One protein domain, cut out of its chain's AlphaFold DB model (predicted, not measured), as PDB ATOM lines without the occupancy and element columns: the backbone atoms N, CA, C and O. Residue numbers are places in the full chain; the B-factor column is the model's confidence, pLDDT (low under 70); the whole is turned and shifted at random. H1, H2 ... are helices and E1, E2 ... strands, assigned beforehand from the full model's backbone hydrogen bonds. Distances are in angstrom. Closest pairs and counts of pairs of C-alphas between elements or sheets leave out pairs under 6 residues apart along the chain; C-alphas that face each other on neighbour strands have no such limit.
ATOM      1  N   LYS A 385     142.353 149.949 156.361       57.31
ATOM      2  CA  LYS A 385     143.133 148.931 155.649       57.31
ATOM      3  C   LYS A 385     142.887 149.063 154.159       57.31
ATOM      4  O   LYS A 385     141.742 149.061 153.706       57.31
ATOM      5  N   VAL A 386     143.969 149.159 153.404       48.50
ATOM      6  CA  VAL A 386     143.935 149.079 151.946       48.50
ATOM      7  C   VAL A 386     144.437 147.700 151.559       48.50
ATOM      8  O   VAL A 386     145.491 147.279 152.032       48.50
ATOM      9  N   ASP A 387     143.637 146.974 150.783       56.50
ATOM     10  CA  ASP A 387     143.987 145.628 150.331       56.50
ATOM     11  C   ASP A 387     144.948 145.652 149.127       56.50
ATOM     12  O   ASP A 387     145.265 146.702 148.564       56.50
ATOM     13  N   GLU A 388     145.412 144.472 148.713       47.53
ATOM     14  CA  GLU A 388     146.330 144.297 147.576       47.53
ATOM     15  C   GLU A 388     145.741 144.774 146.232       47.53
ATOM     16  O   GLU A 388     146.485 144.979 145.274       47.53
ATOM     17  N   SER A 389     144.421 145.004 146.152       48.62
ATOM     18  CA  SER A 389     143.751 145.593 144.983       48.62
ATOM     19  C   SER A 389     143.691 147.129 145.017       48.62
ATOM     20  O   SER A 389     143.143 147.744 144.103       48.62
ATOM     21  N   GLY A 390     144.247 147.761 146.057       45.09
ATOM     22  CA  GLY A 390     144.190 149.208 146.279       45.09
ATOM     23  C   GLY A 390     142.869 149.689 146.886       45.09
ATOM     24  O   GLY A 390     142.664 150.894 147.046       45.09
ATOM     25  N   ARG A 391     141.956 148.777 147.244       53.44
ATOM     26  CA  ARG A 391     140.625 149.133 147.734       53.44
ATOM     27  C   ARG A 391     140.692 149.564 149.194       53.44
ATOM     28  O   ARG A 391     141.080 148.799 150.073       53.44
ATOM     29  N   ILE A 392     140.252 150.794 149.456       52.25
ATOM     30  CA  ILE A 392     140.108 151.324 150.813       52.25
ATOM     31  C   ILE A 392     138.944 150.613 151.512       52.25
ATOM     32  O   ILE A 392     137.785 150.766 151.123       52.25
ATOM     33  N   SER A 393     139.263 149.848 152.556       56.78
ATOM     34  CA  SER A 393     138.300 149.251 153.478       56.78
ATOM     35  C   SER A 393     138.346 149.984 154.823       56.78
ATOM     36  O   SER A 393     139.397 150.128 155.452       56.78
ATOM     37  N   TYR A 394     137.185 150.478 155.247       54.66
ATOM     38  CA  TYR A 394     136.994 151.057 156.571       54.66
ATOM     39  C   TYR A 394     136.559 149.927 157.496       54.66
ATOM     40  O   TYR A 394     135.408 149.496 157.428       54.66
ATOM     41  N   LEU A 395     137.478 149.423 158.320       51.31
ATOM     42  CA  LEU A 395     137.102 148.484 159.371       51.31
ATOM     43  C   LEU A 395     136.233 149.216 160.389       51.31
ATOM     44  O   LEU A 395     136.615 150.278 160.886       51.31
ATOM     45  N   ARG A 396     135.076 148.641 160.720       49.34
ATOM     46  CA  ARG A 396     134.412 148.965 161.981       49.34
ATOM     47  C   ARG A 396     135.151 148.245 163.099       49.34
ATOM     48  O   ARG A 396     135.750 147.198 162.865       49.34
ATOM     49  N   ASP A 397     135.056 148.776 164.312       46.88
ATOM     50  CA  ASP A 397     135.650 148.165 165.509       46.88
ATOM     51  C   ASP A 397     135.232 146.681 165.646       46.88
ATOM     52  O   ASP A 397     136.041 145.818 165.986       46.88
ATOM     53  N   ASP A 398     133.983 146.376 165.271       48.03
ATOM     54  CA  ASP A 398     133.371 145.041 165.289       48.03
ATOM     55  C   ASP A 398     133.959 144.064 164.241       48.03
ATOM     56  O   ASP A 398     133.995 142.850 164.462       48.03
ATOM     57  N   ASP A 399     134.462 144.577 163.110       50.91
ATOM     58  CA  ASP A 399     135.092 143.783 162.039       50.91
ATOM     59  C   ASP A 399     136.540 143.379 162.397       50.91
ATOM     60  O   ASP A 399     137.147 142.537 161.733       50.91
ATOM     61  N   ILE A 400     137.095 143.924 163.490       53.81
ATOM     62  CA  ILE A 400     138.376 143.497 164.087       53.81
ATOM     63  C   ILE A 400     138.161 142.317 165.062       53.81
ATOM     64  O   ILE A 400     138.982 142.027 165.927       53.81
ATOM     65  N   SER A 401     137.085 141.548 164.877       47.72
ATOM     66  CA  SER A 401     136.755 140.319 165.618       47.72
ATOM     67  C   SER A 401     137.670 139.114 165.308       47.72
ATOM     68  O   SER A 401     137.374 137.975 165.680       47.72
ATOM     69  N   ASN A 402     138.843 139.348 164.709       48.97
ATOM     70  CA  ASN A 402     139.922 138.367 164.661       48.97
ATOM     71  C   ASN A 402     140.578 138.244 166.045       48.97
ATOM     72  O   ASN A 402     141.364 139.086 166.466       48.97
ATOM     73  N   ASN A 403     140.293 137.135 166.729       56.59
ATOM     74  CA  ASN A 403     140.807 136.757 168.054       56.59
ATOM     75  C   ASN A 403     142.312 136.364 168.030       56.59
ATOM     76  O   ASN A 403     142.744 135.439 168.722       56.59
ATOM     77  N   SER A 404     143.103 137.016 167.173       77.06
ATOM     78  CA  SER A 404     144.516 136.737 166.925       77.06
ATOM     79  C   SER A 404     145.389 137.373 168.000       77.06
ATOM     80  O   SER A 404     145.693 138.562 167.945       77.06
ATOM     81  N   TRP A 405     145.828 136.558 168.956       89.88
ATOM     82  CA  TRP A 405     146.860 136.941 169.914       89.88
ATOM     83  C   TRP A 405     148.158 137.326 169.185       89.88
ATOM     84  O   TRP A 405     148.765 136.503 168.493       89.88
ATOM     85  N   TYR A 406     148.605 138.560 169.382       93.00
ATOM     86  CA  TYR A 406     149.903 139.051 168.952       93.00
ATOM     87  C   TYR A 406     150.973 138.489 169.889       93.00
ATOM     88  O   TYR A 406     151.063 138.877 171.053       93.00
ATOM     89  N   LYS A 407     151.778 137.549 169.385       95.06
ATOM     90  CA  LYS A 407     153.011 137.097 170.045       95.06
ATOM     91  C   LYS A 407     154.156 138.021 169.650       95.06
ATOM     92  O   LYS A 407     154.204 138.444 168.494       95.06
ATOM     93  N   CYS A 408     155.090 138.285 170.562       96.25
ATOM     94  CA  CYS A 408     156.240 139.120 170.239       96.25
ATOM     95  C   CYS A 408     157.061 138.566 169.062       96.25
ATOM     96  O   CYS A 408     157.249 137.356 168.898       96.25
ATOM     97  N   ALA A 409     157.534 139.474 168.207       95.00
ATOM     98  CA  ALA A 409     158.380 139.131 167.073       95.00
ATOM     99  C   ALA A 409     159.734 138.551 167.528       95.00
ATOM    100  O   ALA A 409     160.217 137.567 166.955       95.00
ATOM    101  N   PHE A 410     160.304 139.134 168.585       95.12
ATOM    102  CA  PHE A 410     161.596 138.763 169.152       95.12
ATOM    103  C   PHE A 410     161.491 137.440 169.935       95.12
ATOM    104  O   PHE A 410     160.649 137.339 170.826       95.12
ATOM    105  N   PRO A 411     162.318 136.419 169.632       92.25
ATOM    106  CA  PRO A 411     162.177 135.074 170.202       92.25
ATOM    107  C   PRO A 411     162.477 135.003 171.706       92.25
ATOM    108  O   PRO A 411     161.955 134.129 172.386       92.25
ATOM    109  N   GLU A 412     163.284 135.932 172.219       93.12
ATOM    110  CA  GLU A 412     163.629 136.059 173.641       93.12
ATOM    111  C   GLU A 412     162.488 136.658 174.482       93.12
ATOM    112  O   GLU A 412     162.553 136.650 175.710       93.12
ATOM    113  N   CYS A 413     161.430 137.181 173.849       96.25
ATOM    114  CA  CYS A 413     160.323 137.820 174.545       96.25
ATOM    115  C   CYS A 413     159.068 136.938 174.577       96.25
ATOM    116  O   CYS A 413     158.445 136.655 173.553       96.25
ATOM    117  N   SER A 414     158.638 136.577 175.785       96.56
ATOM    118  CA  SER A 414     157.428 135.791 176.054       96.56
ATOM    119  C   SER A 414     156.117 136.595 176.011       96.56
ATOM    120  O   SER A 414     155.062 136.043 176.319       96.56
ATOM    121  N   PHE A 415     156.148 137.880 175.638       97.38
ATOM    122  CA  PHE A 415     154.961 138.740 175.622       97.38
ATOM    123  C   PHE A 415     153.933 138.291 174.568       97.38
ATOM    124  O   PHE A 415     154.254 138.127 173.385       97.38
ATOM    125  N   VAL A 416     152.681 138.119 175.004       95.81
ATOM    126  CA  VAL A 416     151.536 137.742 174.165       95.81
ATOM    127  C   VAL A 416     150.298 138.521 174.609       95.81
ATOM    128  O   VAL A 416     149.953 138.509 175.786       95.81
ATOM    129  N   GLU A 417     149.618 139.177 173.671       96.06
ATOM    130  CA  GLU A 417     148.556 140.154 173.955       96.06
ATOM    131  C   GLU A 417     147.495 140.151 172.839       96.06
ATOM    132  O   GLU A 417     147.779 139.760 171.709       96.06
ATOM    133  N   LYS A 418     146.253 140.557 173.123       89.88
ATOM    134  CA  LYS A 418     145.166 140.626 172.129       89.88
ATOM    135  C   LYS A 418     145.042 141.984 171.438       89.88
ATOM    136  O   LYS A 418     144.562 142.034 170.312       89.88
ATOM    137  N   GLY A 419     145.430 143.075 172.097       90.44
ATOM    138  CA  GLY A 419     145.300 144.427 171.544       90.44
ATOM    139  C   GLY A 419     146.521 144.884 170.740       90.44
ATOM    140  O   GLY A 419     147.622 144.949 171.284       90.44
ATOM    141  N   GLU A 420     146.324 145.317 169.488       89.38
ATOM    142  CA  GLU A 420     147.395 145.893 168.652       89.38
ATOM    143  C   GLU A 420     148.064 147.108 169.323       89.38
ATOM    144  O   GLU A 420     149.286 147.234 169.296       89.38
ATOM    145  N   ILE A 421     147.285 147.962 170.000       87.69
ATOM    146  CA  ILE A 421     147.779 149.143 170.732       87.69
ATOM    147  C   ILE A 421     148.741 148.733 171.857       87.69
ATOM    148  O   ILE A 421     149.829 149.299 171.991       87.69
ATOM    149  N   HIS A 422     148.373 147.721 172.647       92.56
ATOM    150  CA  HIS A 422     149.220 147.189 173.714       92.56
ATOM    151  C   HIS A 422     150.462 146.493 173.147       92.56
ATOM    152  O   HIS A 422     151.557 146.691 173.672       92.56
ATOM    153  N   TYR A 423     150.333 145.767 172.032       95.00
ATOM    154  CA  TYR A 423     151.469 145.149 171.351       95.00
ATOM    155  C   TYR A 423     152.455 146.188 170.782       95.00
ATOM    156  O   TYR A 423     153.656 146.092 171.030       95.00
ATOM    157  N   ARG A 424     151.958 147.243 170.118       92.50
ATOM    158  CA  ARG A 424     152.740 148.410 169.665       92.50
ATOM    159  C   ARG A 424     153.437 149.107 170.839       92.50
ATOM    160  O   ARG A 424     154.615 149.436 170.732       92.50
ATOM    161  N   SER A 425     152.747 149.286 171.966       93.19
ATOM    162  CA  SER A 425     153.320 149.860 173.193       93.19
ATOM    163  C   SER A 425     154.433 148.982 173.782       93.19
ATOM    164  O   SER A 425     155.511 149.486 174.091       93.19
ATOM    165  N   HIS A 426     154.226 147.665 173.867       95.88
ATOM    166  CA  HIS A 426     155.249 146.716 174.309       95.88
ATOM    167  C   HIS A 426     156.484 146.740 173.394       95.88
ATOM    168  O   HIS A 426     157.594 146.927 173.890       95.88
ATOM    169  N   LEU A 427     156.307 146.637 172.072       95.50
ATOM    170  CA  LEU A 427     157.406 146.703 171.105       95.50
ATOM    171  C   LEU A 427     158.242 147.983 171.282       95.50
ATOM    172  O   LEU A 427     159.469 147.917 171.349       95.50
ATOM    173  N   LEU A 428     157.588 149.138 171.432       93.50
ATOM    174  CA  LEU A 428     158.261 150.428 171.615       93.50
ATOM    175  C   LEU A 428     158.938 150.595 172.986       93.50
ATOM    176  O   LEU A 428     159.882 151.375 173.085       93.50
ATOM    177  N   ARG A 429     158.491 149.890 174.033       93.75
ATOM    178  CA  ARG A 429     159.058 149.994 175.394       93.75
ATOM    179  C   ARG A 429     160.140 148.951 175.675       93.75
ATOM    180  O   ARG A 429     161.136 149.284 176.306       93.75
ATOM    181  N   SER A 430     159.962 147.718 175.204       95.00
ATOM    182  CA  SER A 430     160.876 146.592 175.454       95.00
ATOM    183  C   SER A 430     161.910 146.380 174.344       95.00
ATOM    184  O   SER A 430     162.961 145.806 174.609       95.00
ATOM    185  N   HIS A 431     161.642 146.837 173.114       95.19
ATOM    186  CA  HIS A 431     162.474 146.530 171.942       95.19
ATOM    187  C   HIS A 431     162.848 147.756 171.089       95.19
ATOM    188  O   HIS A 431     163.269 147.602 169.944       95.19
ATOM    189  N   SER A 432     162.769 148.974 171.642       94.12
ATOM    190  CA  SER A 432     163.181 150.228 170.981       94.12
ATOM    191  C   SER A 432     164.579 150.157 170.352       94.12
ATOM    192  O   SER A 432     164.747 150.503 169.183       94.12
ATOM    193  N   ALA A 433     165.555 149.640 171.104       92.81
ATOM    194  CA  ALA A 433     166.939 149.432 170.676       92.81
ATOM    195  C   ALA A 433     167.062 148.569 169.408       92.81
ATOM    196  O   ALA A 433     167.865 148.857 168.520       92.81
ATOM    197  N   ALA A 434     166.235 147.526 169.314       93.62
ATOM    198  CA  ALA A 434     166.228 146.602 168.190       93.62
ATOM    199  C   ALA A 434     165.452 147.180 166.994       93.62
ATOM    200  O   ALA A 434     165.948 147.218 165.872       93.62
ATOM    201  N   LEU A 435     164.262 147.730 167.228       93.62
ATOM    202  CA  LEU A 435     163.469 148.400 166.194       93.62
ATOM    203  C   LEU A 435     164.247 149.549 165.519       93.62
ATOM    204  O   LEU A 435     164.142 149.732 164.307       93.62
ATOM    205  N   ARG A 436     165.088 150.275 166.266       90.31
ATOM    206  CA  ARG A 436     165.984 151.298 165.710       90.31
ATOM    207  C   ARG A 436     166.993 150.721 164.705       90.31
ATOM    208  O   ARG A 436     167.207 151.339 163.669       90.31
ATOM    209  N   LEU A 437     167.566 149.542 164.968       91.38
ATOM    210  CA  LEU A 437     168.484 148.854 164.043       91.38
ATOM    211  C   LEU A 437     167.765 148.360 162.771       91.38
ATOM    212  O   LEU A 437     168.343 148.382 161.693       91.38
ATOM    213  N   VAL A 438     166.483 147.985 162.882       91.56
ATOM    214  CA  VAL A 438     165.615 147.640 161.733       91.56
ATOM    215  C   VAL A 438     165.202 148.883 160.919       91.56
ATOM    216  O   VAL A 438     164.660 148.752 159.827       91.56
ATOM    217  N   GLY A 439     165.478 150.097 161.411       90.06
ATOM    218  CA  GLY A 439     165.212 151.355 160.707       90.06
ATOM    219  C   GLY A 439     163.890 152.043 161.066       90.06
ATOM    220  O   GLY A 439     163.504 152.991 160.383       90.06
ATOM    221  N   TYR A 440     163.191 151.622 162.129       90.44
ATOM    222  CA  TYR A 440     162.008 152.357 162.597       90.44
ATOM    223  C   TYR A 440     162.409 153.712 163.223       90.44
ATOM    224  O   TYR A 440     163.385 153.768 163.979       90.44
ATOM    225  N   PRO A 441     161.647 154.799 162.977       85.81
ATOM    226  CA  PRO A 441     161.929 156.153 163.467       85.81
ATOM    227  C   PRO A 441     161.613 156.309 164.966       85.81
ATOM    228  O   PRO A 441     160.681 157.007 165.364       85.81
ATOM    229  N   ILE A 442     162.391 155.639 165.816       89.12
ATOM    230  CA  ILE A 442     162.287 155.694 167.278       89.12
ATOM    231  C   ILE A 442     163.388 156.626 167.805       89.12
ATOM    232  O   ILE A 442     164.564 156.385 167.523       89.12
ATOM    233  N   PRO A 443     163.045 157.695 168.550       76.06
ATOM    234  CA  PRO A 443     163.961 158.820 168.739       76.06
ATOM    235  C   PRO A 443     165.142 158.528 169.675       76.06
ATOM    236  O   PRO A 443     166.215 159.089 169.472       76.06
ATOM    237  N   PHE A 444     164.983 157.646 170.670       68.12
ATOM    238  CA  PHE A 444     166.020 157.366 171.672       68.12
ATOM    239  C   PHE A 444     166.069 155.887 172.073       68.12
ATOM    240  O   PHE A 444     165.044 155.209 172.144       68.12
ATOM    241  N   GLY A 445     167.279 155.407 172.363       68.19
ATOM    242  CA  GLY A 445     167.564 154.057 172.849       68.19
ATOM    243  C   GLY A 445     169.013 153.642 172.554       68.19
ATOM    244  O   GLY A 445     169.582 154.136 171.569       68.19
ATOM    245  N   PRO A 446     169.620 152.761 173.376       74.19
ATOM    246  CA  PRO A 446     170.910 152.144 173.062       74.19
ATOM    247  C   PRO A 446     170.806 151.312 171.775       74.19
ATOM    248  O   PRO A 446     169.711 150.962 171.340       74.19
ATOM    249  N   ILE A 447     171.939 151.000 171.149       75.25
ATOM    250  CA  ILE A 447     171.972 150.156 169.948       75.25
ATOM    251  C   ILE A 447     171.971 148.687 170.394       75.25
ATOM    252  O   ILE A 447     172.761 148.309 171.255       75.25
ATOM    253  N   ALA A 448     171.079 147.867 169.831       79.19
ATOM    254  CA  ALA A 448     171.114 146.418 170.022       79.19
ATOM    255  C   ALA A 448     172.144 145.781 169.073       79.19
ATOM    256  O   ALA A 448     172.196 146.140 167.899       79.19
ATOM    257  N   ASN A 449     172.936 144.823 169.562       81.06
ATOM    258  CA  ASN A 449     174.080 144.287 168.808       81.06
ATOM    259  C   ASN A 449     173.699 143.329 167.665       81.06
ATOM    260  O   ASN A 449     174.485 143.157 166.738       81.06
ATOM    261  N   HIS A 450     172.534 142.675 167.727       86.06
ATOM    262  CA  HIS A 450     172.077 141.744 166.693       86.06
ATOM    263  C   HIS A 450     170.554 141.562 166.726       86.06
ATOM    264  O   HIS A 450     169.930 141.712 167.776       86.06
ATOM    265  N   ILE A 451     169.953 141.208 165.585       90.69
ATOM    266  CA  ILE A 451     168.533 140.851 165.453       90.69
ATOM    267  C   ILE A 451     168.424 139.695 164.466       90.69
ATOM    268  O   ILE A 451     168.984 139.756 163.377       90.69
ATOM    269  N   SER A 452     167.676 138.650 164.819       93.75
ATOM    270  CA  SER A 452     167.406 137.558 163.886       93.75
ATOM    271  C   SER A 452     166.462 137.997 162.764       93.75
ATOM    272  O   SER A 452     165.441 138.643 163.009       93.75
ATOM    273  N   GLU A 453     166.748 137.573 161.534       91.62
ATOM    274  CA  GLU A 453     165.903 137.820 160.358       91.62
ATOM    275  C   GLU A 453     164.443 137.386 160.589       91.62
ATOM    276  O   GLU A 453     163.504 138.101 160.249       91.62
ATOM    277  N   SER A 454     164.230 136.272 161.299       91.88
ATOM    278  CA  SER A 454     162.892 135.801 161.682       91.88
ATOM    279  C   SER A 454     162.132 136.756 162.617       91.88
ATOM    280  O   SER A 454     160.902 136.715 162.646       91.88
ATOM    281  N   SER A 455     162.820 137.641 163.346       92.50
ATOM    282  CA  SER A 455     162.194 138.761 164.066       92.50
ATOM    283  C   SER A 455     161.793 139.877 163.099       92.50
ATOM    284  O   SER A 455     160.678 140.385 163.190       92.50
ATOM    285  N   ILE A 456     162.653 140.214 162.131       92.06
ATOM    286  CA  ILE A 456     162.393 141.243 161.108       92.06
ATOM    287  C   ILE A 456     161.173 140.858 160.258       92.06
ATOM    288  O   ILE A 456     160.232 141.644 160.147       92.06
ATOM    289  N   SER A 457     161.113 139.622 159.757       90.38
ATOM    290  CA  SER A 457     159.985 139.110 158.965       90.38
ATOM    291  C   SER A 457     158.662 139.111 159.742       90.38
ATOM    292  O   SER A 457     157.609 139.425 159.183       90.38
ATOM    293  N   LYS A 458     158.690 138.810 161.050       91.38
ATOM    294  CA  LYS A 458     157.502 138.915 161.915       91.38
ATOM    295  C   LYS A 458     157.092 140.366 162.163       91.38
ATOM    296  O   LYS A 458     155.898 140.637 162.164       91.38
ATOM    297  N   LEU A 459     158.040 141.284 162.373       92.12
ATOM    298  CA  LEU A 459     157.745 142.712 162.540       92.12
ATOM    299  C   LEU A 459     157.064 143.268 161.289       92.12
ATOM    300  O   LEU A 459     155.948 143.769 161.387       92.12
ATOM    301  N   LEU A 460     157.685 143.087 160.119       90.00
ATOM    302  CA  LEU A 460     157.192 143.602 158.837       90.00
ATOM    303  C   LEU A 460     155.798 143.081 158.462       90.00
ATOM    304  O   LEU A 460     155.040 143.795 157.809       90.00
ATOM    305  N   LYS A 461     155.430 141.871 158.910       89.00
ATOM    306  CA  LYS A 461     154.095 141.290 158.701       89.00
ATOM    307  C   LYS A 461     152.966 142.070 159.391       89.00
ATOM    308  O   LYS A 461     151.843 142.057 158.892       89.00
ATOM    309  N   TYR A 462     153.235 142.699 160.536       86.88
ATOM    310  CA  TYR A 462     152.236 143.468 161.296       86.88
ATOM    311  C   TYR A 462     152.432 144.979 161.158       86.88
ATOM    312  O   TYR A 462     151.459 145.727 161.130       86.88
ATOM    313  N   PHE A 463     153.683 145.419 161.039       89.44
ATOM    314  CA  PHE A 463     154.081 146.815 160.975       89.44
ATOM    315  C   PHE A 463     155.101 146.991 159.842       89.44
ATOM    316  O   PHE A 463     156.294 146.804 160.063       89.44
ATOM    317  N   PRO A 464     154.682 147.314 158.611       87.19
ATOM    318  CA  PRO A 464     155.632 147.536 157.530       87.19
ATOM    319  C   PRO A 464     156.454 148.813 157.779       87.19
ATOM    320  O   PRO A 464     155.894 149.875 158.056       87.19
ATOM    321  N   LEU A 465     157.783 148.732 157.618       83.31
ATOM    322  CA  LEU A 465     158.687 149.901 157.587       83.31
ATOM    323  C   LEU A 465     158.277 150.923 156.515       83.31
ATOM    324  O   LEU A 465     158.485 152.124 156.668       83.31
ATOM    325  N   VAL A 466     157.736 150.415 155.408       79.44
ATOM    326  CA  VAL A 466     157.455 151.142 154.173       79.44
ATOM    327  C   VAL A 466     155.975 150.993 153.866       79.44
ATOM    328  O   VAL A 466     155.517 149.890 153.571       79.44
ATOM    329  N   TYR A 467     155.227 152.093 153.889       80.31
ATOM    330  CA  TYR A 467     153.813 152.065 153.529       80.31
ATOM    331  C   TYR A 467     153.618 152.540 152.087       80.31
ATOM    332  O   TYR A 467     153.892 153.695 151.750       80.31
ATOM    333  N   THR A 468     153.126 151.657 151.218       76.62
ATOM    334  CA  THR A 468     152.687 152.039 149.871       76.62
ATOM    335  C   THR A 468     151.448 152.914 149.985       76.62
ATOM    336  O   THR A 468     150.383 152.434 150.375       76.62
ATOM    337  N   LEU A 469     151.580 154.201 149.656       74.88
ATOM    338  CA  LEU A 469     150.438 155.113 149.602       74.88
ATOM    339  C   LEU A 469     149.377 154.568 148.627       74.88
ATOM    340  O   LEU A 469     149.722 154.279 147.478       74.88
ATOM    341  N   PRO A 470     148.108 154.440 149.057       69.94
ATOM    342  CA  PRO A 470     147.002 154.107 148.169       69.94
ATOM    343  C   PRO A 470     146.914 155.111 147.019       69.94
ATOM    344  O   PRO A 470     147.102 156.309 147.226       69.94
ATOM    345  N   ASP A 471     146.617 154.632 145.811       72.31
ATOM    346  CA  ASP A 471     146.456 155.501 144.645       72.31
ATOM    347  C   ASP A 471     145.342 156.536 144.901       72.31
ATOM    348  O   ASP A 471     144.280 156.213 145.441       72.31
ATOM    349  N   GLU A 472     145.565 157.786 144.487       68.62
ATOM    350  CA  GLU A 472     144.628 158.905 144.666       68.62
ATOM    351  C   GLU A 472     143.256 158.611 144.043       68.62
ATOM    352  O   GLU A 472     142.239 159.111 144.515       68.62
ATOM    353  N   ARG A 473     143.210 157.716 143.049       67.75
ATOM    354  CA  ARG A 473     141.978 157.203 142.428       67.75
ATOM    355  C   ARG A 473     141.077 156.389 143.372       67.75
ATOM    356  O   ARG A 473     139.925 156.135 143.020       67.75
ATOM    357  N   HIS A 474     141.568 155.986 144.544       59.22
ATOM    358  CA  HIS A 474     140.798 155.284 145.578       59.22
ATOM    359  C   HIS A 474     140.483 156.149 146.804       59.22
ATOM    360  O   HIS A 474     139.631 155.766 147.607       59.22
ATOM    361  N   ALA A 475     141.088 157.336 146.923       61.91
ATOM    362  CA  ALA A 475     140.640 158.350 147.867       61.91
ATOM    363  C   ALA A 475     139.277 158.895 147.399       61.91
ATOM    364  O   ALA A 475     139.190 159.707 146.478       61.91
ATOM    365  N   GLY A 476     138.198 158.400 148.011       61.09
ATOM    366  CA  GLY A 476     136.839 158.867 147.737       61.09
ATOM    367  C   GLY A 476     136.687 160.375 147.970       61.09
ATOM    368  O   GLY A 476     137.462 160.975 148.714       61.09
ATOM    369  N   THR A 477     135.679 160.981 147.334       58.44
ATOM    370  CA  THR A 477     135.390 162.424 147.428       58.44
ATOM    371  C   THR A 477     135.427 162.904 148.879       58.44
ATOM    372  O   THR A 477     134.717 162.364 149.729       58.44
ATOM    373  N   THR A 478     136.273 163.902 149.133       56.38
ATOM    374  CA  THR A 478     136.777 164.320 150.455       56.38
ATOM    375  C   THR A 478     135.705 164.633 151.493       56.38
ATOM    376  O   THR A 478     135.919 164.418 152.682       56.38
ATOM    377  N   ASP A 479     134.544 165.077 151.033       58.31
ATOM    378  CA  ASP A 479     133.465 165.704 151.796       58.31
ATOM    379  C   ASP A 479     132.762 164.746 152.789       58.31
ATOM    380  O   ASP A 479     131.884 165.156 153.540       58.31
ATOM    381  N   GLN A 480     133.127 163.456 152.806       60.06
ATOM    382  CA  GLN A 480     132.655 162.467 153.793       60.06
ATOM    383  C   GLN A 480     133.718 162.061 154.832       60.06
ATOM    384  O   GLN A 480     133.446 161.209 155.678       60.06
ATOM    385  N   LEU A 481     134.929 162.633 154.776       64.75
ATOM    386  CA  LEU A 481     136.087 162.176 155.559       64.75
ATOM    387  C   LEU A 481     136.594 163.169 156.624       64.75
ATOM    388  O   LEU A 481     137.517 162.830 157.363       64.75
ATOM    389  N   GLU A 482     135.988 164.352 156.756       68.25
ATOM    390  CA  GLU A 482     136.482 165.453 157.611       68.25
ATOM    391  C   GLU A 482     136.592 165.118 159.113       68.25
ATOM    392  O   GLU A 482     137.384 165.728 159.833       68.25
ATOM    393  N   ASN A 483     135.835 164.123 159.591       77.31
ATOM    394  CA  ASN A 483     135.806 163.721 161.002       77.31
ATOM    395  C   ASN A 483     136.795 162.602 161.380       77.31
ATOM    396  O   ASN A 483     136.917 162.297 162.566       77.31
ATOM    397  N   TYR A 484     137.503 161.989 160.426       81.94
ATOM    398  CA  TYR A 484     138.427 160.892 160.737       81.94
ATOM    399  C   TYR A 484     139.836 161.398 161.053       81.94
ATOM    400  O   TYR A 484     140.432 162.169 160.299       81.94
ATOM    401  N   LEU A 485     140.393 160.918 162.166       87.88
ATOM    402  CA  LEU A 485     141.793 161.126 162.519       87.88
ATOM    403  C   LEU A 485     142.648 160.028 161.872       87.88
ATOM    404  O   LEU A 485     142.543 158.860 162.233       87.88
ATOM    405  N   PHE A 486     143.503 160.404 160.923       88.00
ATOM    406  CA  PHE A 486     144.435 159.490 160.266       88.00
ATOM    407  C   PHE A 486     145.733 159.446 161.081       88.00
ATOM    408  O   PHE A 486     146.372 160.486 161.243       88.00
ATOM    409  N   SER A 487     146.149 158.275 161.569       90.12
ATOM    410  CA  SER A 487     147.407 158.067 162.306       90.12
ATOM    411  C   SER A 487     148.473 157.373 161.446       90.12
ATOM    412  O   SER A 487     148.162 156.692 160.468       90.12
ATOM    413  N   CYS A 488     149.754 157.578 161.766       92.25
ATOM    414  CA  CYS A 488     150.852 156.970 161.017       92.25
ATOM    415  C   CYS A 488     151.012 155.466 161.359       92.25
ATOM    416  O   CYS A 488     151.184 155.118 162.537       92.25
ATOM    417  N   PRO A 489     151.004 154.562 160.356       88.19
ATOM    418  CA  PRO A 489     151.143 153.121 160.578       88.19
ATOM    419  C   PRO A 489     152.575 152.698 160.952       88.19
ATOM    420  O   PRO A 489     152.766 151.623 161.516       88.19
ATOM    421  N   VAL A 490     153.583 153.534 160.678       88.25
ATOM    422  CA  VAL A 490     154.990 153.245 160.988       88.25
ATOM    423  C   VAL A 490     155.224 153.301 162.504       88.25
ATOM    424  O   VAL A 490     154.921 154.309 163.152       88.25
ATOM    425  N   LEU A 491     155.789 152.233 163.084       88.06
ATOM    426  CA  LEU A 491     156.158 152.193 164.507       88.06
ATOM    427  C   LEU A 491     157.122 153.334 164.862       88.06
ATOM    428  O   LEU A 491     158.012 153.682 164.094       88.06
ATOM    429  N   GLY A 492     156.946 153.909 166.052       85.94
ATOM    430  CA  GLY A 492     157.721 155.057 166.532       85.94
ATOM    431  C   GLY A 492     157.187 156.407 166.051       85.94
ATOM    432  O   GLY A 492     157.354 157.404 166.750       85.94
ATOM    433  N   CYS A 493     156.461 156.458 164.927       89.81
ATOM    434  CA  CYS A 493     155.848 157.700 164.482       89.81
ATOM    435  C   CYS A 493     154.512 157.973 165.189       89.81
ATOM    436  O   CYS A 493     153.540 157.234 165.031       89.81
ATOM    437  N   ASN A 494     154.453 159.098 165.904       89.19
ATOM    438  CA  ASN A 494     153.259 159.587 166.598       89.19
ATOM    439  C   ASN A 494     152.482 160.649 165.790       89.19
ATOM    440  O   ASN A 494     151.671 161.380 166.353       89.19
ATOM    441  N   TYR A 495     152.737 160.781 164.482       94.00
ATOM    442  CA  TYR A 495     152.007 161.733 163.641       94.00
ATOM    443  C   TYR A 495     150.559 161.282 163.428       94.00
ATOM    444  O   TYR A 495     150.303 160.151 163.004       94.00
ATOM    445  N   SER A 496     149.622 162.200 163.649       93.06
ATOM    446  CA  SER A 496     148.226 162.063 163.249       93.06
ATOM    447  C   SER A 496     147.711 163.356 162.615       93.06
ATOM    448  O   SER A 496     148.282 164.435 162.795       93.06
ATOM    449  N   THR A 497     146.660 163.260 161.799       94.12
ATOM    450  CA  THR A 497     146.134 164.404 161.047       94.12
ATOM    451  C   THR A 497     144.653 164.278 160.724       94.12
ATOM    452  O   THR A 497     144.161 163.204 160.384       94.12
ATOM    453  N   LYS A 498     143.949 165.413 160.786       91.69
ATOM    454  CA  LYS A 498     142.578 165.570 160.273       91.69
ATOM    455  C   LYS A 498     142.543 166.035 158.809       91.69
ATOM    456  O   LYS A 498     141.483 166.069 158.203       91.69
ATOM    457  N   LYS A 499     143.692 166.368 158.196       88.56
ATOM    458  CA  LYS A 499     143.785 166.835 156.792       88.56
ATOM    459  C   LYS A 499     143.685 165.686 155.768       88.56
ATOM    460  O   LYS A 499     144.298 165.746 154.699       88.56
ATOM    461  N   GLY A 500     142.960 164.624 156.124       90.12
ATOM    462  CA  GLY A 500     142.770 163.412 155.335       90.12
ATOM    463  C   GLY A 500     144.060 162.787 154.793       90.12
ATOM    464  O   GLY A 500     145.162 162.955 155.327       90.12
ATOM    465  N   TYR A 501     143.908 162.111 153.655       86.38
ATOM    466  CA  TYR A 501     145.003 161.519 152.887       86.38
ATOM    467  C   TYR A 501     146.104 162.533 152.513       86.38
ATOM    468  O   TYR A 501     147.282 162.193 152.570       86.38
ATOM    469  N   ILE A 502     145.756 163.789 152.198       88.00
ATOM    470  CA  ILE A 502     146.729 164.830 151.811       88.00
ATOM    471  C   ILE A 502     147.689 165.138 152.971       88.00
ATOM    472  O   ILE A 502     148.902 165.217 152.772       88.00
ATOM    473  N   GLY A 503     147.166 165.253 154.197       90.75
ATOM    474  CA  GLY A 503     147.987 165.405 155.398       90.75
ATOM    475  C   GLY A 503     148.949 164.232 155.597       90.75
ATOM    476  O   GLY A 503     150.132 164.448 155.861       90.75
ATOM    477  N   MET A 504     148.462 163.002 155.411       90.75
ATOM    478  CA  MET A 504     149.269 161.792 155.589       90.75
ATOM    479  C   MET A 504     150.347 161.642 154.503       90.75
ATOM    480  O   MET A 504     151.507 161.390 154.824       90.75
ATOM    481  N   LYS A 505     150.006 161.893 153.232       89.25
ATOM    482  CA  LYS A 505     150.945 161.919 152.098       89.25
ATOM    483  C   LYS A 505     152.073 162.925 152.331       89.25
ATOM    484  O   LYS A 505     153.244 162.575 152.204       89.25
ATOM    485  N   ASN A 506     151.738 164.154 152.729       91.12
ATOM    486  CA  ASN A 506     152.731 165.195 153.004       91.12
ATOM    487  C   ASN A 506     153.638 164.831 154.192       91.12
ATOM    488  O   ASN A 506     154.835 165.118 154.160       91.12
ATOM    489  N   HIS A 507     153.101 164.156 155.213       93.56
ATOM    490  CA  HIS A 507     153.901 163.606 156.305       93.56
ATOM    491  C   HIS A 507     154.842 162.485 155.837       93.56
ATOM    492  O   HIS A 507     156.028 162.541 156.155       93.56
ATOM    493  N   PHE A 508     154.367 161.510 155.052       90.62
ATOM    494  CA  PHE A 508     155.222 160.426 154.548       90.62
ATOM    495  C   PHE A 508     156.366 160.961 153.681       90.62
ATOM    496  O   PHE A 508     157.493 160.495 153.828       90.62
ATOM    497  N   LEU A 509     156.101 161.966 152.837       88.06
ATOM    498  CA  LEU A 509     157.132 162.664 152.064       88.06
ATOM    499  C   LEU A 509     158.142 163.367 152.987       88.06
ATOM    500  O   LEU A 509     159.341 163.114 152.880       88.06
ATOM    501  N   LYS A 510     157.675 164.195 153.935       91.00
ATOM    502  CA  LYS A 510     158.545 164.968 154.844       91.00
ATOM    503  C   LYS A 510     159.399 164.083 155.763       91.00
ATOM    504  O   LYS A 510     160.551 164.415 156.024       91.00
ATOM    505  N   CYS A 511     158.849 162.972 156.249       87.31
ATOM    506  CA  CYS A 511     159.524 162.047 157.162       87.31
ATOM    507  C   CYS A 511     160.187 160.852 156.453       87.31
ATOM    508  O   CYS A 511     160.709 159.972 157.129       87.31
ATOM    509  N   LYS A 512     160.188 160.811 155.111       87.06
ATOM    510  CA  LYS A 512     160.751 159.718 154.292       87.06
ATOM    511  C   LYS A 512     160.182 158.321 154.623       87.06
ATOM    512  O   LYS A 512     160.866 157.318 154.464       87.06
ATOM    513  N   HIS A 513     158.911 158.243 155.028       84.56
ATOM    514  CA  HIS A 513     158.193 156.974 155.265       84.56
ATOM    515  C   HIS A 513     157.669 156.314 153.970       84.56
ATOM    516  O   HIS A 513     157.041 155.255 154.012       84.56
ATOM    517  N   TYR A 514     157.900 156.948 152.818       77.88
ATOM    518  CA  TYR A 514     157.622 156.388 151.498       77.88
ATOM    519  C   TYR A 514     158.903 155.815 150.882       77.88
ATOM    520  O   TYR A 514     159.986 156.375 151.050       77.88
ATOM    521  N   MET A 515     158.768 154.760 150.078       59.69
ATOM    522  CA  MET A 515     159.817 154.350 149.145       59.69
ATOM    523  C   MET A 515     159.502 154.811 147.719       59.69
ATOM    524  O   MET A 515     158.368 154.640 147.264       59.69
ATOM    525  N   PRO A 516     160.494 155.291 146.945       43.41
ATOM    526  CA  PRO A 516     160.434 155.169 145.495       43.41
ATOM    527  C   PRO A 516     160.479 153.681 145.104       43.41
ATOM    528  O   PRO A 516     161.273 152.915 145.641       43.41
ATOM    529  N   VAL A 517     159.673 153.274 144.119       40.75
ATOM    530  CA  VAL A 517     159.376 151.866 143.743       40.75
ATOM    531  C   VAL A 517     160.590 151.071 143.185       40.75
ATOM    532  O   VAL A 517     160.442 149.972 142.659       40.75
TER     533      VAL A 517
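What this domain is: This is residues 385 to 517 of the 626 residues of an uncharacterized protein of Hyphopichia burtonii NRRL Y-1933 (UniProt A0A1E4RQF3). Little regular structure: long loops join short, scattered helices, with H2, H3 and H4 gathered toward one end and H5 set away from them; residues 396 to 401, including H1, stick out. The 133 printed residues hold E1, H1, H2, H3, H4 and H5 in that order, mostly helix, but with only 45 residues in named elements. The whole is compact, radius of gyration of the C-alphas 16.0 A, spanning 47 by 34 by 25 A.

Where its parts are: E1, residues 392 to 394, begins at C-alpha 392 (140.108, 151.324, 150.813). H1 is 397 to 400, H2 420 to 430 (15.1 A), H3 432 to 437, H4 453 to 462 (14.8 A). H5, 500 to 510 (15.9 A), ends at C-alpha 510 (158.545, 164.968, 154.844).

How they stand to each other: E1 pairs with no named strand; residues 385 to 386 pair antiparallel with its 392 to 393. H2 and H3 are close but not clearly touching, about perpendicular at 83 degrees; their closest C-alphas, Leu 428 and Leu 435, are 7.8 A apart. H3 and H4 are near each other, with 5 pairs of C-alphas within 10 A. H5 is apart from H4. Every O i to N i+4 pair is within hydrogen-bond range in H2 and H5, 5 of 6 in H4 and 1 of 2 in H3; H1 is too short for one.

The domain as a whole: The C-alphas farthest apart, Asn 449 and Asp 479, are 49.0 A apart. The printed part has no cut. H4 to H5 is a long link of 37 residues. pLDDT is under 70 in 36 residues, among them 385 to 403.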